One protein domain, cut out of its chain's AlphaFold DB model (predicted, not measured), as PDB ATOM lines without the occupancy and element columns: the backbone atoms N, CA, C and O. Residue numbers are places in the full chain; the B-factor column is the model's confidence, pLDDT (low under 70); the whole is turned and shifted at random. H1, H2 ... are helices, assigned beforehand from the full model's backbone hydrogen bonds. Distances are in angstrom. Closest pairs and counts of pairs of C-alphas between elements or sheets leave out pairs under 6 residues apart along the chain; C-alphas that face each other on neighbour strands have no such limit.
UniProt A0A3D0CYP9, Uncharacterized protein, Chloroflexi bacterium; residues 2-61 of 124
ATOM      1  N   GLN A   2     -72.189 -40.772  29.829       78.50
ATOM      2  CA  GLN A   2     -72.190 -39.303  29.928       78.50
ATOM      3  C   GLN A   2     -72.179 -38.789  31.369       78.50
ATOM      4  O   GLN A   2     -71.392 -37.915  31.710       78.50
ATOM      5  N   ASP A   3     -72.976 -39.395  32.248       76.88
ATOM      6  CA  ASP A   3     -73.025 -38.931  33.627       76.88
ATOM      7  C   ASP A   3     -71.652 -39.029  34.309       76.88
ATOM      8  O   ASP A   3     -71.364 -38.224  35.190       76.88
ATOM      9  N   ILE A   4     -70.847 -40.074  34.040       74.62
ATOM     10  CA  ILE A   4     -69.554 -40.292  34.727       74.62
ATOM     11  C   ILE A   4     -68.584 -39.184  34.331       74.62
ATOM     12  O   ILE A   4     -67.937 -38.614  35.203       74.62
ATOM     13  N   ILE A   5     -68.558 -38.837  33.042       75.25
ATOM     14  CA  ILE A   5     -67.784 -37.714  32.506       75.25
ATOM     15  C   ILE A   5     -68.170 -36.429  33.244       75.25
ATOM     16  O   ILE A   5     -67.300 -35.790  33.823       75.25
ATOM     17  N   ASN A   6     -69.468 -36.152  33.385       78.44
ATOM     18  CA  ASN A   6     -69.943 -34.963  34.095       78.44
ATOM     19  C   ASN A   6     -69.540 -34.933  35.590       78.44
ATOM     20  O   ASN A   6     -69.419 -33.858  36.167       78.44
ATOM     21  N   ALA A   7     -69.353 -36.076  36.270       73.19
ATOM     22  CA  ALA A   7     -68.815 -36.065  37.643       73.19
ATOM     23  C   ALA A   7     -67.298 -35.941  37.696       73.19
ATOM     24  O   ALA A   7     -66.792 -35.354  38.645       73.19
ATOM     25  N   VAL A   8     -66.580 -36.493  36.719       76.94
ATOM     26  CA  VAL A   8     -65.139 -36.252  36.591       76.94
ATOM     27  C   VAL A   8     -64.899 -34.763  36.375       76.94
ATOM     28  O   VAL A   8     -64.091 -34.182  37.089       76.94
ATOM     29  N   GLU A   9     -65.647 -34.144  35.464       77.19
ATOM     30  CA  GLU A   9     -65.602 -32.705  35.205       77.19
ATOM     31  C   GLU A   9     -65.936 -31.911  36.467       77.19
ATOM     32  O   GLU A   9     -65.103 -31.132  36.906       77.19
ATOM     33  N   ARG A  10     -67.052 -32.206  37.149       76.19
ATOM     34  CA  ARG A  10     -67.384 -31.544  38.424       76.19
ATOM     35  C   ARG A  10     -66.313 -31.719  39.499       76.19
ATOM     36  O   ARG A  10     -66.018 -30.768  40.205       76.19
ATOM     37  N   ASN A  11     -65.706 -32.898  39.630       75.75
ATOM     38  CA  ASN A  11     -64.648 -33.120  40.617       75.75
ATOM     39  C   ASN A  11     -63.371 -32.339  40.275       75.75
ATOM     40  O   ASN A  11     -62.716 -31.778  41.155       75.75
ATOM     41  N   VAL A  12     -63.017 -32.293  38.990       77.50
ATOM     42  CA  VAL A  12     -61.916 -31.466  38.493       77.50
ATOM     43  C   VAL A  12     -62.225 -29.992  38.744       77.50
ATOM     44  O   VAL A  12     -61.379 -29.300  39.303       77.50
ATOM     45  N   ASP A  13     -63.440 -29.542  38.442       75.44
ATOM     46  CA  ASP A  13     -63.906 -28.176  38.668       75.44
ATOM     47  C   ASP A  13     -63.935 -27.818  40.153       75.44
ATOM     48  O   ASP A  13     -63.543 -26.717  40.506       75.44
ATOM     49  N   GLU A  14     -64.314 -28.729  41.049       74.62
ATOM     50  CA  GLU A  14     -64.258 -28.526  42.502       74.62
ATOM     51  C   GLU A  14     -62.821 -28.401  43.007       74.62
ATOM     52  O   GLU A  14     -62.532 -27.565  43.865       74.62
ATOM     53  N   ARG A  15     -61.890 -29.198  42.473       70.31
ATOM     54  CA  ARG A  15     -60.463 -29.103  42.819       70.31
ATOM     55  C   ARG A  15     -59.829 -27.836  42.256       70.31
ATOM     56  O   ARG A  15     -59.020 -27.211  42.944       70.31
ATOM     57  N   ILE A  16     -60.217 -27.438  41.046       72.94
ATOM     58  CA  ILE A  16     -59.848 -26.153  40.454       72.94
ATOM     59  C   ILE A  16     -60.444 -25.028  41.298       72.94
ATOM     60  O   ILE A  16     -59.701 -24.155  41.711       72.94
ATOM     61  N   ALA A  17     -61.723 -25.089  41.661       68.94
ATOM     62  CA  ALA A  17     -62.395 -24.110  42.503       68.94
ATOM     63  C   ALA A  17     -61.802 -24.049  43.914       68.94
ATOM     64  O   ALA A  17     -61.742 -22.972  44.485       68.94
ATOM     65  N   MET A  18     -61.304 -25.151  44.481       63.03
ATOM     66  CA  MET A  18     -60.542 -25.125  45.733       63.03
ATOM     67  C   MET A  18     -59.208 -24.394  45.550       63.03
ATOM     68  O   MET A  18     -58.840 -23.577  46.389       63.03
ATOM     69  N   SER A  19     -58.516 -24.622  44.430       62.56
ATOM     70  CA  SER A  19     -57.334 -23.839  44.053       62.56
ATOM     71  C   SER A  19     -57.673 -22.360  43.815       62.56
ATOM     72  O   SER A  19     -56.875 -21.493  44.165       62.56
ATOM     73  N   THR A  20     -58.850 -22.062  43.260       67.06
ATOM     74  CA  THR A  20     -59.361 -20.705  43.043       67.06
ATOM     75  C   THR A  20     -59.736 -20.045  44.363       67.06
ATOM     76  O   THR A  20     -59.337 -18.916  44.573       67.06
ATOM     77  N   ARG A  21     -60.371 -20.749  45.305       71.19
ATOM     78  CA  ARG A  21     -60.666 -20.255  46.662       71.19
ATOM     79  C   ARG A  21     -59.400 -19.934  47.441       71.19
ATOM     80  O   ARG A  21     -59.366 -18.947  48.154       71.19
ATOM     81  N   VAL A  22     -58.347 -20.739  47.286       71.19
ATOM     82  CA  VAL A  22     -57.024 -20.400  47.830       71.19
ATOM     83  C   VAL A  22     -56.493 -19.125  47.170       71.19
ATOM     84  O   VAL A  22     -55.952 -18.267  47.856       71.19
ATOM     85  N   ALA A  23     -56.665 -18.952  45.857       69.94
ATOM     86  CA  ALA A  23     -56.281 -17.717  45.174       69.94
ATOM     87  C   ALA A  23     -57.135 -16.499  45.589       69.94
ATOM     88  O   ALA A  23     -56.586 -15.408  45.719       69.94
ATOM     89  N   GLU A  24     -58.432 -16.685  45.842       72.56
ATOM     90  CA  GLU A  24     -59.381 -15.675  46.329       72.56
ATOM     91  C   GLU A  24     -59.074 -15.283  47.776       72.56
ATOM     92  O   GLU A  24     -59.002 -14.100  48.069       72.56
ATOM     93  N   ASP A  25     -58.783 -16.236  48.662       74.50
ATOM     94  CA  ASP A  25     -58.345 -15.973  50.042       74.50
ATOM     95  C   ASP A  25     -56.993 -15.236  50.066       74.50
ATOM     96  O   ASP A  25     -56.768 -14.316  50.852       74.50
ATOM     97  N   LEU A  26     -56.099 -15.554  49.123       70.12
ATOM     98  CA  LEU A  26     -54.866 -14.794  48.908       70.12
ATOM     99  C   LEU A  26     -55.124 -13.385  48.345       70.12
ATOM    100  O   LEU A  26     -54.335 -12.481  48.627       70.12
ATOM    101  N   GLN A  27     -56.174 -13.180  47.544       66.94
ATOM    102  CA  GLN A  27     -56.583 -11.863  47.036       66.94
ATOM    103  C   GLN A  27     -57.253 -11.026  48.128       66.94
ATOM    104  O   GLN A  27     -56.817  -9.905  48.369       66.94
ATOM    105  N   GLN A  28     -58.220 -11.589  48.845       69.50
ATOM    106  CA  GLN A  28     -58.894 -10.964  49.978       69.50
ATOM    107  C   GLN A  28     -57.894 -10.641  51.095       69.50
ATOM    108  O   GLN A  28     -57.893  -9.538  51.635       69.50
ATOM    109  N   GLY A  29     -56.940 -11.539  51.361       74.31
ATOM    110  CA  GLY A  29     -55.810 -11.262  52.238       74.31
ATOM    111  C   GLY A  29     -55.005 -10.040  51.787       74.31
ATOM    112  O   GLY A  29     -54.694  -9.188  52.613       74.31
ATOM    113  N   ARG A  30     -54.717  -9.888  50.488       69.44
ATOM    114  CA  ARG A  30     -54.021  -8.697  49.961       69.44
ATOM    115  C   ARG A  30     -54.849  -7.417  50.106       69.44
ATOM    116  O   ARG A  30     -54.261  -6.380  50.406       69.44
ATOM    117  N   GLU A  31     -56.166  -7.482  49.917       76.06
ATOM    118  CA  GLU A  31     -57.096  -6.356  50.127       76.06
ATOM    119  C   GLU A  31     -57.170  -5.942  51.605       76.06
ATOM    120  O   GLU A  31     -57.193  -4.754  51.923       76.06
ATOM    121  N   GLU A  32     -57.086  -6.911  52.516       83.75
ATOM    122  CA  GLU A  32     -56.973  -6.721  53.968       83.75
ATOM    123  C   GLU A  32     -55.553  -6.298  54.418       83.75
ATOM    124  O   GLU A  32     -55.277  -6.194  55.614       83.75
ATOM    125  N   GLY A  33     -54.623  -6.067  53.481       80.81
ATOM    126  CA  GLY A  33     -53.231  -5.690  53.763       80.81
ATOM    127  C   GLY A  33     -52.344  -6.839  54.267       80.81
ATOM    128  O   GLY A  33     -51.198  -6.615  54.659       80.81
ATOM    129  N   ARG A  34     -52.839  -8.080  54.250       78.69
ATOM    130  CA  ARG A  34     -52.105  -9.302  54.596       78.69
ATOM    131  C   ARG A  34     -51.264  -9.743  53.394       78.69
ATOM    132  O   ARG A  34     -51.772 -10.181  52.364       78.69
ATOM    133  N   THR A  35     -49.944  -9.659  53.515       77.25
ATOM    134  CA  THR A  35     -49.034 -10.192  52.494       77.25
ATOM    135  C   THR A  35     -48.958 -11.718  52.596       77.25
ATOM    136  O   THR A  35     -48.655 -12.218  53.684       77.25
ATOM    137  N   PRO A  36     -49.173 -12.467  51.496       76.62
ATOM    138  CA  PRO A  36     -48.919 -13.903  51.466       76.62
ATOM    139  C   PRO A  36     -47.492 -14.229  51.913       76.62
ATOM    140  O   PRO A  36     -46.584 -13.433  51.638       76.62
ATOM    141  N   PRO A  37     -47.261 -15.393  52.546       83.00
ATOM    142  CA  PRO A  37     -45.910 -15.805  52.863       83.00
ATOM    143  C   PRO A  37     -45.101 -15.913  51.567       83.00
ATOM    144  O   PRO A  37     -45.500 -16.550  50.593       83.00
ATOM    145  N   THR A  38     -43.946 -15.264  51.551       87.00
ATOM    146  CA  THR A  38     -42.938 -15.445  50.511       87.00
ATOM    147  C   THR A  38     -42.491 -16.904  50.483       87.00
ATOM    148  O   THR A  38     -42.555 -17.613  51.488       87.00
ATOM    149  N   TRP A  39     -41.951 -17.347  49.350       86.12
ATOM    150  CA  TRP A  39     -41.335 -18.670  49.257       86.12
ATOM    151  C   TRP A  39     -40.312 -18.910  50.384       86.12
ATOM    152  O   TRP A  39     -40.333 -19.948  51.041       86.12
ATOM    153  N   ARG A  40     -39.507 -17.890  50.714       88.38
ATOM    154  CA  ARG A  40     -38.547 -17.950  51.824       88.38
ATOM    155  C   ARG A  40     -39.210 -18.245  53.173       88.38
ATOM    156  O   ARG A  40     -38.625 -18.980  53.965       88.38
ATOM    157  N   GLN A  41     -40.394 -17.686  53.434       89.75
ATOM    158  CA  GLN A  41     -41.161 -17.913  54.666       89.75
ATOM    159  C   GLN A  41     -41.786 -19.311  54.729       89.75
ATOM    160  O   GLN A  41     -41.974 -19.830  55.824       89.75
ATOM    161  N   MET A  42     -42.074 -19.938  53.585       89.31
ATOM    162  CA  MET A  42     -42.571 -21.319  53.536       89.31
ATOM    163  C   MET A  42     -41.452 -22.361  53.707       89.31
ATOM    164  O   MET A  42     -41.724 -23.476  54.138       89.31
ATOM    165  N   HIS A  43     -40.199 -21.991  53.424       90.12
ATOM    166  CA  HIS A  43     -39.038 -22.890  53.429       90.12
ATOM    167  C   HIS A  43     -37.974 -22.486  54.466       90.12
ATOM    168  O   HIS A  43     -36.783 -22.388  54.165       90.12
ATOM    169  N   LEU A  44     -38.390 -22.199  55.705       94.25
ATOM    170  CA  LEU A  44     -37.480 -21.760  56.779       94.25
ATOM    171  C   LEU A  44     -36.449 -22.819  57.194       94.25
ATOM    172  O   LEU A  44     -35.352 -22.456  57.614       94.25
ATOM    173  N   ASP A  45     -36.782 -24.098  57.026       95.06
ATOM    174  CA  ASP A  45     -35.927 -25.258  57.300       95.06
ATOM    175  C   ASP A  45     -34.825 -25.475  56.246       95.06
ATOM    176  O   ASP A  45     -33.867 -26.213  56.478       95.06
ATOM    177  N   THR A  46     -34.929 -24.798  55.100       92.25
ATOM    178  CA  THR A  46     -33.974 -24.879  53.998       92.25
ATOM    179  C   THR A  46     -33.099 -23.627  53.974       92.25
ATOM    180  O   THR A  46     -33.578 -22.491  53.941       92.25
ATOM    181  N   ARG A  47     -31.776 -23.821  53.991       95.56
ATOM    182  CA  ARG A  47     -30.817 -22.712  53.879       95.56
ATOM    183  C   ARG A  47     -30.859 -22.099  52.467       95.56
ATOM    184  O   ARG A  47     -30.935 -22.868  51.505       95.56
ATOM    185  N   PRO A  48     -30.703 -20.770  52.309       93.00
ATOM    186  CA  PRO A  48     -30.768 -20.111  50.994       93.00
ATOM    187  C   PRO A  48     -29.779 -20.669  49.957       93.00
ATOM    188  O   PRO A  48     -30.079 -20.755  48.763       93.00
ATOM    189  N   GLU A  49     -28.595 -21.097  50.406       95.00
ATOM    190  CA  GLU A  49     -27.594 -21.700  49.518       95.00
ATOM    191  C   GLU A  49     -28.074 -23.043  48.938       95.00
ATOM    192  O   GLU A  49     -27.833 -23.343  47.769       95.00
ATOM    193  N   VAL A  50     -28.795 -23.838  49.737       96.00
ATOM    194  CA  VAL A  50     -29.356 -25.139  49.334       96.00
ATOM    195  C   VAL A  50     -30.556 -24.945  48.407       96.00
ATOM    196  O   VAL A  50     -30.684 -25.639  47.399       96.00
ATOM    197  N   GLU A  51     -31.395 -23.954  48.694       93.50
ATOM    198  CA  GLU A  51     -32.527 -23.570  47.849       93.50
ATOM    199  C   GLU A  51     -32.076 -23.144  46.438       93.50
ATOM    200  O   GLU A  51     -32.671 -23.535  45.433       93.50
ATOM    201  N   THR A  52     -30.961 -22.414  46.339       94.56
ATOM    202  CA  THR A  52     -30.373 -22.033  45.044       94.56
ATOM    203  C   THR A  52     -29.975 -23.262  44.219       94.56
ATOM    204  O   THR A  52     -30.218 -23.313  43.009       94.56
ATOM    205  N   ILE A  53     -29.398 -24.279  44.869       96.88
ATOM    206  CA  ILE A  53     -29.053 -25.552  44.223       96.88
ATOM    207  C   ILE A  53     -30.326 -26.274  43.766       96.88
ATOM    208  O   ILE A  53     -30.379 -26.732  42.625       96.88
ATOM    209  N   LEU A  54     -31.362 -26.322  44.611       93.75
ATOM    210  CA  LEU A  54     -32.653 -26.925  44.276       93.75
ATOM    211  C   LEU A  54     -33.259 -26.296  43.014       93.75
ATOM    212  O   LEU A  54     -33.639 -27.019  42.093       93.75
ATOM    213  N   PHE A  55     -33.302 -24.964  42.925       94.81
ATOM    214  CA  PHE A  55     -33.841 -24.287  41.742       94.81
ATOM    215  C   PHE A  55     -33.029 -24.550  40.481       94.81
ATOM    216  O   PHE A  55     -33.620 -24.738  39.414       94.81
ATOM    217  N   ARG A  56     -31.695 -24.573  40.581       97.56
ATOM    218  CA  ARG A  56     -30.836 -24.913  39.443       97.56
ATOM    219  C   ARG A  56     -31.161 -26.317  38.931       97.56
ATOM    220  O   ARG A  56     -31.510 -26.460  37.763       97.56
ATOM    221  N   LEU A  57     -31.158 -27.312  39.819       96.69
ATOM    222  CA  LEU A  57     -31.474 -28.701  39.470       96.69
ATOM    223  C   LEU A  57     -32.876 -28.828  38.866       96.69
ATOM    224  O   LEU A  57     -33.064 -29.503  37.854       96.69
ATOM    225  N   TYR A  58     -33.866 -28.140  39.437       94.31
ATOM    226  CA  TYR A  58     -35.231 -28.182  38.921       94.31
ATOM    227  C   TYR A  58     -35.346 -27.562  37.523       94.31
ATOM    228  O   TYR A  58     -36.092 -28.070  36.685       94.31
ATOM    229  N   ARG A  59     -34.612 -26.482  37.234       95.69
ATOM    230  CA  ARG A  59     -34.582 -25.857  35.900       95.69
ATOM    231  C   ARG A  59     -33.852 -26.718  34.871       95.69
ATOM    232  O   ARG A  59     -34.307 -26.789  33.736       95.69
ATOM    233  N   GLU A  60     -32.777 -27.384  35.278       97.69
ATOM    234  CA  GLU A  60     -31.981 -28.272  34.421       97.69
ATOM    235  C   GLU A  60     -32.680 -29.611  34.140       97.69
ATOM    236  O   GLU A  60     -32.408 -30.250  33.126       97.69
ATOM    237  N   THR A  61     -33.608 -30.039  35.004       97.44
ATOM    238  CA  THR A  61     -34.324 -31.309  34.828       97.44
ATOM    239  C   THR A  61     -35.275 -31.244  33.620       97.44
ATOM    240  O   THR A  61     -36.195 -30.412  33.610       97.44
TER     241      THR A  61
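Overview. This is residues 2 to 61 of the 124 residues of an uncharacterized protein of Chloroflexi bacterium (UniProt A0A3D0CYP9). The model is a wide, open V without a packed core: the long helix H1 makes one arm, and the chain turns back after its last residues to form the other arm from a link, the small helix H2 and the helix H3. No helix touches another. The 60 printed residues hold three named helices, H1, H2 and H3 in chain order, and no named strand, an all helix class. The whole is extended, with a radius of gyration of the C-alphas of 17.8 A, and its flat outline spans 51 by 38 by 17 A.

Along the chain. H1 covers residues 2 to 31 and is 41.5 A long, from C-alpha 2 at (-72.190, -39.303, 29.928) to C-alpha 31 at (-57.096, -6.356, 50.127). H2 covers residues 39 to 42, 5.2 A from first to last C-alpha. H3 covers residues 48 to 60 and is 18.5 A long, ending with C-alpha 60 at (-31.981, -28.272, 34.421).

Arrangement. H1 is apart from H2 and apart from H3. H2 and H3 are only just apart, their closest C-alphas 8.1 A from each other. Residues 2 to 24 and 28 to 33 stand free, of which 2 to 24 and 28 to 31 belong to H1. Residues 52 to 61 stand free too, of which 52 to 60 belong to H3. In H1 and H3 every O i to N i+4 pair is within hydrogen-bond range; H2 is too short for such a pair.

Size, cuts and confidence. The two C-alphas farthest apart, those of Gln 2 and Glu 49, are 51.8 A from each other. The printed part has no cut. The link from H1 to H2, 7 residues, is short, and that from H2 to H3, 5 residues, is tight. The mean pLDDT of the printed part is 81.8; it is under 70 at residues 17 to 20, 23, 27 to 28 and 30.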